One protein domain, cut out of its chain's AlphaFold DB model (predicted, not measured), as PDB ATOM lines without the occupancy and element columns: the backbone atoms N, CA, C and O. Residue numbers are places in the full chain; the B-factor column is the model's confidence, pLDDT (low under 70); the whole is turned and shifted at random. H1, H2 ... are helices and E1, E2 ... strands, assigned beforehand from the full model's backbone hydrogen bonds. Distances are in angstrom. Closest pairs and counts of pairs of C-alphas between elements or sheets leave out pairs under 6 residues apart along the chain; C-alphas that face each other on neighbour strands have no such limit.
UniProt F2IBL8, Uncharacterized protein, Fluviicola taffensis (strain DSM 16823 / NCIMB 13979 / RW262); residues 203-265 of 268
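What this domain is: This is residues 203 to 265 of the 268 residues of an uncharacterized protein of Fluviicola taffensis (strain DSM 16823 / NCIMB 13979 / RW262) (UniProt F2IBL8). A long hairpin of two antiparallel strands, E1 and E2, makes the shaft of a rod, with two short helices, H1 and H2, packed on each other at one end and a loop of residues 222 to 240 at the other. The first and last printed residues both lie at the helical end, and the loop folds back beside the last residues of E1, where a short pairing ties it to the strand. The printed part has 63 residues, with two named helices and two named strands in the order H1, E1, E2, H2; the sheet's order is E1 - E2, and the class is mixed, helices and strands. The whole is extended, with a radius of gyration of the C-alphas of 17.5 A, and spans 53 by 13 by 13 A.

Where its parts are: E1, residues 212 to 221, measures 25.8 A from first to last C-alpha, beginning at C-alpha 212 at (-48.436, -24.357, 3.337). E2, residues 241 to 250, measures 26.1 A and ends at C-alpha 250 at (-46.466, -28.505, 3.742). H1 is residues 203 to 210, 10.4 A long, and its first C-alpha, 203, is at (-53.350, -27.458, -10.238). H2, residues 254 to 264, is the longest helix, 15.0 A from first to last C-alpha, and ends at C-alpha 264 at (-60.608, -32.766, -9.949).

How they stand to each other: E1 and E2 are antiparallel neighbours and form a hairpin, with 155 degrees between their directions. C-alphas 212 and 250 face each other at 4.6 A, and C-alphas 221 and 241 face each other at 4.5 A. N 213 and O 249 are within hydrogen-bond range at 2.9 A, as are N 242 and O 220 at 2.8 A. Residues 219 to 220 of E1 also pair, antiparallel, with residues 226 to 227. H1 and H2 touch, with the C-alphas of Ala 204 and Lys 258 closest at 4.7 A. Their lines stand at a steep tilt of 56 degrees, and they run opposite ways. The closest C-alphas of H1 and E2 are those of Tyr 208 and Tyr 250, 7.1 A apart. E1 and H2 are apart. In H1 and H2 every O i to N i+4 pair is within hydrogen-bond range.

The domain as a whole: The two C-alphas farthest apart are those of His 237 and Ser 265, at 53.3 A. The C-alphas of Leu 203 and Ser 265, the first and last printed, are 8.0 A apart. The link from E1 to E2 is long, 19 residues, while the links from H1 to E1 and from E2 to H2 are tight. The printed part has no cut. The mean pLDDT of the printed part is 96.9, and no printed residue of this model is under 70.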
ATOM      1  N   LEU A 203     -52.404 -27.426 -11.350       97.38
ATOM      2  CA  LEU A 203     -53.350 -27.458 -10.238       97.38
ATOM      3  C   LEU A 203     -52.748 -28.132  -8.991       97.38
ATOM      4  O   LEU A 203     -52.913 -27.640  -7.876       97.38
ATOM      5  N   ALA A 204     -51.961 -29.196  -9.165       97.94
ATOM      6  CA  ALA A 204     -51.258 -29.861  -8.072       97.94
ATOM      7  C   ALA A 204     -50.254 -28.935  -7.376       97.94
ATOM      8  O   ALA A 204     -50.180 -28.926  -6.147       97.94
ATOM      9  N   LYS A 205     -49.505 -28.124  -8.141       97.75
ATOM     10  CA  LYS A 205     -48.605 -27.108  -7.572       97.75
ATOM     11  C   LYS A 205     -49.377 -26.052  -6.786       97.75
ATOM     12  O   LYS A 205     -48.945 -25.696  -5.691       97.75
ATOM     13  N   LYS A 206     -50.525 -25.596  -7.302       96.94
ATOM     14  CA  LYS A 206     -51.423 -24.673  -6.590       96.94
ATOM     15  C   LYS A 206     -51.858 -25.266  -5.246       96.94
ATOM     16  O   LYS A 206     -51.595 -24.655  -4.215       96.94
ATOM     17  N   TYR A 207     -52.393 -26.489  -5.231       96.94
ATOM     18  CA  TYR A 207     -52.794 -27.174  -3.993       96.94
ATOM     19  C   TYR A 207     -51.635 -27.408  -3.026       96.94
ATOM     20  O   TYR A 207     -51.814 -27.324  -1.812       96.94
ATOM     21  N   TYR A 208     -50.443 -27.703  -3.545       97.25
ATOM     22  CA  TYR A 208     -49.252 -27.879  -2.723       97.25
ATOM     23  C   TYR A 208     -48.868 -26.572  -2.018       97.25
ATOM     24  O   TYR A 208     -48.656 -26.577  -0.805       97.25
ATOM     25  N   HIS A 209     -48.877 -25.442  -2.731       96.25
ATOM     26  CA  HIS A 209     -48.621 -24.124  -2.144       96.25
ATOM     27  C   HIS A 209     -49.727 -23.663  -1.188       96.25
ATOM     28  O   HIS A 209     -49.427 -23.124  -0.127       96.25
ATOM     29  N   GLU A 210     -50.993 -23.922  -1.504       95.88
ATOM     30  CA  GLU A 210     -52.120 -23.621  -0.607       95.88
ATOM     31  C   GLU A 210     -52.117 -24.498   0.656       95.88
ATOM     32  O   GLU A 210     -52.717 -24.137   1.666       95.88
ATOM     33  N   SER A 211     -51.418 -25.639   0.633       96.12
ATOM     34  CA  SER A 211     -51.247 -26.501   1.807       96.12
ATOM     35  C   SER A 211     -50.172 -26.020   2.787       96.12
ATOM     36  O   SER A 211     -49.989 -26.656   3.829       96.12
ATOM     37  N   ILE A 212     -49.462 -24.932   2.467       96.69
ATOM     38  CA  ILE A 212     -48.436 -24.357   3.337       96.69
ATOM     39  C   ILE A 212     -49.108 -23.790   4.583       96.69
ATOM     40  O   ILE A 212     -49.993 -22.940   4.515       96.69
ATOM     41  N   THR A 213     -48.657 -24.247   5.744       96.25
ATOM     42  CA  THR A 213     -48.952 -23.603   7.021       96.25
ATOM     43  C   THR A 213     -47.660 -23.054   7.592       96.25
ATOM     44  O   THR A 213     -46.677 -23.781   7.750       96.25
ATOM     45  N   THR A 214     -47.668 -21.757   7.881       96.19
ATOM     46  CA  THR A 214     -46.598 -21.103   8.625       96.19
ATOM     47  C   THR A 214     -46.872 -21.244  10.113       96.19
ATOM     48  O   THR A 214     -48.002 -21.094  10.586       96.19
ATOM     49  N   TYR A 215     -45.831 -21.552  10.871       95.69
ATOM     50  CA  TYR A 215     -45.886 -21.550  12.325       95.69
ATOM     51  C   TYR A 215     -44.602 -20.946  12.867       95.69
ATOM     52  O   TYR A 215     -43.547 -20.963  12.237       95.69
ATOM     53  N   ARG A 216     -44.707 -20.374  14.061       97.19
ATOM     54  CA  ARG A 216     -43.566 -19.769  14.735       97.19
ATOM     55  C   ARG A 216     -42.688 -20.881  15.289       97.19
ATOM     56  O   ARG A 216     -43.196 -21.760  15.985       97.19
ATOM     57  N   VAL A 217     -41.392 -20.808  15.015       97.56
ATOM     58  CA  VAL A 217     -40.356 -21.692  15.580       97.56
ATOM     59  C   VAL A 217     -39.441 -20.967  16.563       97.56
ATOM     60  O   VAL A 217     -38.725 -21.607  17.328       97.56
ATOM     61  N   GLY A 218     -39.495 -19.637  16.588       97.94
ATOM     62  CA  GLY A 218     -38.782 -18.820  17.559       97.94
ATOM     63  C   GLY A 218     -39.050 -17.336  17.361       97.94
ATOM     64  O   GLY A 218     -39.942 -16.939  16.609       97.94
ATOM     65  N   ALA A 219     -38.257 -16.512  18.024       98.19
ATOM     66  CA  ALA A 219     -38.282 -15.063  17.944       98.19
ATOM     67  C   ALA A 219     -36.858 -14.512  18.005       98.19
ATOM     68  O   ALA A 219     -35.991 -15.079  18.666       98.19
ATOM     69  N   VAL A 220     -36.632 -13.375  17.361       98.25
ATOM     70  CA  VAL A 220     -35.451 -12.543  17.596       98.25
ATOM     71  C   VAL A 220     -35.887 -11.352  18.433       98.25
ATOM     72  O   VAL A 220     -36.876 -10.686  18.120       98.25
ATOM     73  N   CYS A 221     -35.185 -11.120  19.533       98.25
ATOM     74  CA  CYS A 221     -35.495 -10.082  20.499       98.25
ATOM     75  C   CYS A 221     -34.951  -8.710  20.068       98.25
ATOM     76  O   CYS A 221     -34.116  -8.613  19.167       98.25
ATOM     77  N   SER A 222     -35.430  -7.637  20.701       97.88
ATOM     78  CA  SER A 222     -35.037  -6.251  20.383       97.88
ATOM     79  C   SER A 222     -33.549  -5.965  20.600       97.88
ATOM     80  O   SER A 222     -32.988  -5.108  19.923       97.88
ATOM     81  N   ASP A 223     -32.901  -6.689  21.514       97.44
ATOM     82  CA  ASP A 223     -31.454  -6.610  21.751       97.44
ATOM     83  C   ASP A 223     -30.614  -7.445  20.760       97.44
ATOM     84  O   ASP A 223     -29.387  -7.472  20.858       97.44
ATOM     85  N   GLY A 224     -31.261  -8.115  19.798       97.62
ATOM     86  CA  GLY A 224     -30.631  -8.982  18.801       97.62
ATOM     87  C   GLY A 224     -30.478 -10.445  19.229       97.62
ATOM     88  O   GLY A 224     -30.056 -11.267  18.415       97.62
ATOM     89  N   THR A 225     -30.841 -10.805  20.463       97.75
ATOM     90  CA  THR A 225     -30.742 -12.188  20.959       97.75
ATOM     91  C   THR A 225     -31.810 -13.081  20.324       97.75
ATOM     92  O   THR A 225     -32.964 -12.686  20.182       97.75
ATOM     93  N   GLY A 226     -31.452 -14.313  19.956       97.62
ATOM     94  CA  GLY A 226     -32.409 -15.321  19.490       97.62
ATOM     95  C   GLY A 226     -33.076 -16.075  20.645       97.62
ATOM     96  O   GLY A 226     -32.425 -16.422  21.628       97.62
ATOM     97  N   SER A 227     -34.363 -16.381  20.506       97.19
ATOM     98  CA  SER A 227     -35.164 -17.169  21.447       97.19
ATOM     99  C   SER A 227     -35.941 -18.253  20.699       97.19
ATOM    100  O   SER A 227     -36.542 -17.992  19.662       97.19
ATOM    101  N   PHE A 228     -35.972 -19.475  21.231       97.19
ATOM    102  CA  PHE A 228     -36.780 -20.576  20.675       97.19
ATOM    103  C   PHE A 228     -38.230 -20.576  21.190       97.19
ATOM    104  O   PHE A 228     -39.018 -21.455  20.851       97.19
ATOM    105  N   ALA A 229     -38.604 -19.612  22.036       96.44
ATOM    106  CA  ALA A 229     -39.968 -19.495  22.530       96.44
ATOM    107  C   ALA A 229     -40.890 -18.877  21.461       96.44
ATOM    108  O   ALA A 229     -40.550 -17.888  20.817       96.44
ATOM    109  N   THR A 230     -42.084 -19.446  21.293       96.00
ATOM    110  CA  THR A 230     -43.042 -19.100  20.220       96.00
ATOM    111  C   THR A 230     -44.331 -18.452  20.741       96.00
ATOM    112  O   THR A 230     -45.207 -18.067  19.962       96.00
ATOM    113  N   GLY A 231     -44.448 -18.317  22.067       94.06
ATOM    114  CA  GLY A 231     -45.618 -17.794  22.774       94.06
ATOM    115  C   GLY A 231     -45.419 -16.406  23.386       94.06
ATOM    116  O   GLY A 231     -44.380 -15.758  23.237       94.06
ATOM    117  N   SER A 232     -46.434 -15.942  24.116       91.94
ATOM    118  CA  SER A 232     -46.363 -14.691  24.875       91.94
ATOM    119  C   SER A 232     -45.221 -14.742  25.897       91.94
ATOM    120  O   SER A 232     -45.177 -15.653  26.720       91.94
ATOM    121  N   GLY A 233     -44.316 -13.761  25.852       93.94
ATOM    122  CA  GLY A 233     -43.179 -13.656  26.774       93.94
ATOM    123  C   GLY A 233     -41.831 -14.136  26.224       93.94
ATOM    124  O   GLY A 233     -40.836 -14.013  26.929       93.94
ATOM    125  N   ALA A 234     -41.761 -14.598  24.967       95.94
ATOM    126  CA  ALA A 234     -40.537 -15.132  24.348       95.94
ATOM    127  C   ALA A 234     -39.280 -14.242  24.466       95.94
ATOM    128  O   ALA A 234     -38.166 -14.762  24.487       95.94
ATOM    129  N   CYS A 235     -39.466 -12.923  24.577       97.31
ATOM    130  CA  CYS A 235     -38.408 -11.921  24.718       97.31
ATOM    131  C   CYS A 235     -38.702 -10.908  25.843       97.31
ATOM    132  O   CYS A 235     -38.296  -9.749  25.757       97.31
ATOM    133  N   SER A 236     -39.434 -11.294  26.895       96.69
ATOM    134  CA  SER A 236     -39.852 -10.349  27.951       96.69
ATOM    135  C   SER A 236     -38.679  -9.686  28.681       96.69
ATOM    136  O   SER A 236     -38.791  -8.539  29.099       96.69
ATOM    137  N   HIS A 237     -37.549 -10.381  28.798       95.56
ATOM    138  CA  HIS A 237     -36.328  -9.872  29.434       95.56
ATOM    139  C   HIS A 237     -35.375  -9.177  28.449       95.56
ATOM    140  O   HIS A 237     -34.407  -8.559  28.871       95.56
ATOM    141  N   HIS A 238     -35.676  -9.250  27.151       96.69
ATOM    142  CA  HIS A 238     -34.828  -8.780  26.052       96.69
ATOM    143  C   HIS A 238     -35.462  -7.597  25.301       96.69
ATOM    144  O   HIS A 238     -35.277  -7.421  24.098       96.69
ATOM    145  N   GLY A 239     -36.283  -6.807  26.003       96.38
ATOM    146  CA  GLY A 239     -36.939  -5.628  25.431       96.38
ATOM    147  C   GLY A 239     -38.053  -5.942  24.425       96.38
ATOM    148  O   GLY A 239     -38.400  -5.086  23.614       96.38
ATOM    149  N   GLY A 240     -38.620  -7.150  24.461       96.88
ATOM    150  CA  GLY A 240     -39.691  -7.574  23.561       96.88
ATOM    151  C   GLY A 240     -39.199  -8.249  22.278       96.88
ATOM    152  O   GLY A 240     -38.004  -8.395  22.034       96.88
ATOM    153  N   VAL A 241     -40.156  -8.744  21.492       98.00
ATOM    154  CA  VAL A 241     -39.887  -9.421  20.216       98.00
ATOM    155  C   VAL A 241     -39.672  -8.370  19.132       98.00
ATOM    156  O   VAL A 241     -40.539  -7.520  18.940       98.00
ATOM    157  N   SER A 242     -38.556  -8.467  18.410       97.88
ATOM    158  CA  SER A 242     -38.291  -7.680  17.202       97.88
ATOM    159  C   SER A 242     -39.030  -8.283  16.006       97.88
ATOM    160  O   SER A 242     -39.884  -7.635  15.403       97.88
ATOM    161  N   TYR A 243     -38.785  -9.565  15.717       97.69
ATOM    162  CA  TYR A 243     -39.528 -10.325  14.710       97.69
ATOM    163  C   TYR A 243     -39.618 -11.807  15.077       97.69
ATOM    164  O   TYR A 243     -38.782 -12.347  15.804       97.69
ATOM    165  N   TRP A 244     -40.661 -12.472  14.585       97.88
ATOM    166  CA  TRP A 244     -40.839 -13.911  14.753       97.88
ATOM    167  C   TRP A 244     -40.056 -14.666  13.682       97.88
ATOM    168  O   TRP A 244     -40.032 -14.259  12.522       97.88
ATOM    169  N   VAL A 245     -39.434 -15.773  14.078       97.50
ATOM    170  CA  VAL A 245     -38.863 -16.744  13.145       97.50
ATOM    171  C   VAL A 245     -39.964 -17.743  12.829       97.50
ATOM    172  O   VAL A 245     -40.473 -18.428  13.722       97.50
ATOM    173  N   GLU A 246     -40.360 -17.786  11.565       97.50
ATOM    174  CA  GLU A 246     -41.404 -18.668  11.061       97.50
ATOM    175  C   GLU A 246     -40.780 -19.784  10.228       97.50
ATOM    176  O   GLU A 246     -39.797 -19.567   9.519       97.50
ATOM    177  N   ASP A 247     -41.360 -20.972  10.326       97.12
ATOM    178  CA  ASP A 247     -41.045 -22.109   9.471       97.12
ATOM    179  C   ASP A 247     -42.308 -22.534   8.714       97.12
ATOM    180  O   ASP A 247     -43.441 -22.267   9.136       97.12
ATOM    181  N   THR A 248     -42.115 -23.165   7.561       96.56
ATOM    182  CA  THR A 248     -43.190 -23.589   6.662       96.56
ATOM    183  C   THR A 248     -43.275 -25.105   6.633       96.56
ATOM    184  O   THR A 248     -42.348 -25.768   6.170       96.56
ATOM    185  N   ILE A 249     -44.418 -25.657   7.040       96.00
ATOM    186  CA  ILE A 249     -44.740 -27.069   6.811       96.00
ATOM    187  C   ILE A 249     -45.758 -27.168   5.677       96.00
ATOM    188  O   ILE A 249     -46.772 -26.471   5.654       96.00
ATOM    189  N   TYR A 250     -45.498 -28.084   4.747       95.56
ATOM    190  CA  TYR A 250     -46.466 -28.505   3.742       95.56
ATOM    191  C   TYR A 250     -47.358 -29.595   4.337       95.56
ATOM    192  O   TYR A 250     -46.889 -30.695   4.636       95.56
ATOM    193  N   ASN A 251     -48.652 -29.314   4.497       96.19
ATOM    194  CA  ASN A 251     -49.597 -30.283   5.070       96.19
ATOM    195  C   ASN A 251     -49.910 -31.454   4.128       96.19
ATOM    196  O   ASN A 251     -50.445 -32.481   4.554       96.19
ATOM    197  N   LYS A 252     -49.622 -31.300   2.832       96.81
ATOM    198  CA  LYS A 252     -49.835 -32.325   1.810       96.81
ATOM    199  C   LYS A 252     -48.539 -32.575   1.051       96.81
ATOM    200  O   LYS A 252     -47.813 -31.645   0.722       96.81
ATOM    201  N   SER A 253     -48.266 -33.838   0.731       97.44
ATOM    202  CA  SER A 253     -47.198 -34.174  -0.209       97.44
ATOM    203  C   SER A 253     -47.609 -33.805  -1.635       97.44
ATOM    204  O   SER A 253     -48.789 -33.873  -1.987       97.44
ATOM    205  N   LEU A 254     -46.628 -33.479  -2.479       97.69
ATOM    206  CA  LEU A 254     -46.881 -33.148  -3.882       97.69
ATOM    207  C   LEU A 254     -47.602 -34.286  -4.627       97.69
ATOM    208  O   LEU A 254     -48.503 -34.027  -5.415       97.69
ATOM    209  N   GLU A 255     -47.271 -35.546  -4.329       97.88
ATOM    210  CA  GLU A 255     -47.924 -36.715  -4.938       97.88
ATOM    211  C   GLU A 255     -49.401 -36.842  -4.544       97.88
ATOM    212  O   GLU A 255     -50.247 -37.158  -5.383       97.88
ATOM    213  N   ARG A 256     -49.747 -36.523  -3.288       97.75
ATOM    214  CA  ARG A 256     -51.152 -36.451  -2.870       97.75
ATOM    215  C   ARG A 256     -51.885 -35.337  -3.621       97.75
ATOM    216  O   ARG A 256     -52.985 -35.574  -4.113       97.75
ATOM    217  N   CYS A 257     -51.270 -34.160  -3.752       97.88
ATOM    218  CA  CYS A 257     -51.838 -33.039  -4.504       97.88
ATOM    219  C   CYS A 257     -52.040 -33.372  -5.989       97.88
ATOM    220  O   CYS A 257     -53.072 -33.007  -6.540       97.88
ATOM    221  N   LYS A 258     -51.113 -34.101  -6.625       98.06
ATOM    222  CA  LYS A 258     -51.266 -34.581  -8.011       98.06
ATOM    223  C   LYS A 258     -52.456 -35.515  -8.173       98.06
ATOM    224  O   LYS A 258     -53.211 -35.372  -9.129       98.06
ATOM    225  N   LYS A 259     -52.648 -36.446  -7.233       97.94
ATOM    226  CA  LYS A 259     -53.804 -37.348  -7.253       97.94
ATOM    227  C   LYS A 259     -55.121 -36.574  -7.130       97.94
ATOM    228  O   LYS A 259     -56.004 -36.764  -7.954       97.94
ATOM    229  N   GLU A 260     -55.216 -35.670  -6.152       97.12
ATOM    230  CA  GLU A 260     -56.401 -34.819  -5.952       97.12
ATOM    231  C   GLU A 260     -56.667 -33.926  -7.181       97.12
ATOM    232  O   GLU A 260     -57.805 -33.810  -7.631       97.12
ATOM    233  N   ALA A 261     -55.622 -33.342  -7.775       97.25
ATOM    234  CA  ALA A 261     -55.736 -32.519  -8.977       97.25
ATOM    235  C   ALA A 261     -56.191 -33.318 -10.205       97.25
ATOM    236  O   ALA A 261     -56.986 -32.810 -10.990       97.25
ATOM    237  N   LYS A 262     -55.732 -34.566 -10.357       97.25
ATOM    238  CA  LYS A 262     -56.156 -35.456 -11.444       97.25
ATOM    239  C   LYS A 262     -57.609 -35.910 -11.299       97.25
ATOM    240  O   LYS A 262     -58.302 -36.045 -12.295       97.25
ATOM    241  N   GLU A 263     -58.075 -36.135 -10.073       96.38
ATOM    242  CA  GLU A 263     -59.489 -36.438  -9.801       96.38
ATOM    243  C   GLU A 263     -60.390 -35.208 -10.008       96.38
ATOM    244  O   GLU A 263     -61.572 -35.342 -10.332       96.38
ATOM    245  N   PHE A 264     -59.849 -34.003  -9.813       95.12
ATOM    246  CA  PHE A 264     -60.608 -32.766  -9.949       95.12
ATOM    247  C   PHE A 264     -60.654 -32.235 -11.387       95.12
ATOM    248  O   PHE A 264     -61.729 -31.811 -11.816       95.12
ATOM    249  N   SER A 265     -59.522 -32.214 -12.093       95.12
ATOM    250  CA  SER A 265     -59.393 -31.661 -13.445       95.12
ATOM    251  C   SER A 265     -60.143 -32.500 -14.482       95.12
ATOM    252  O   SER A 265     -60.337 -33.702 -14.325       95.12
TER     253      SER A 265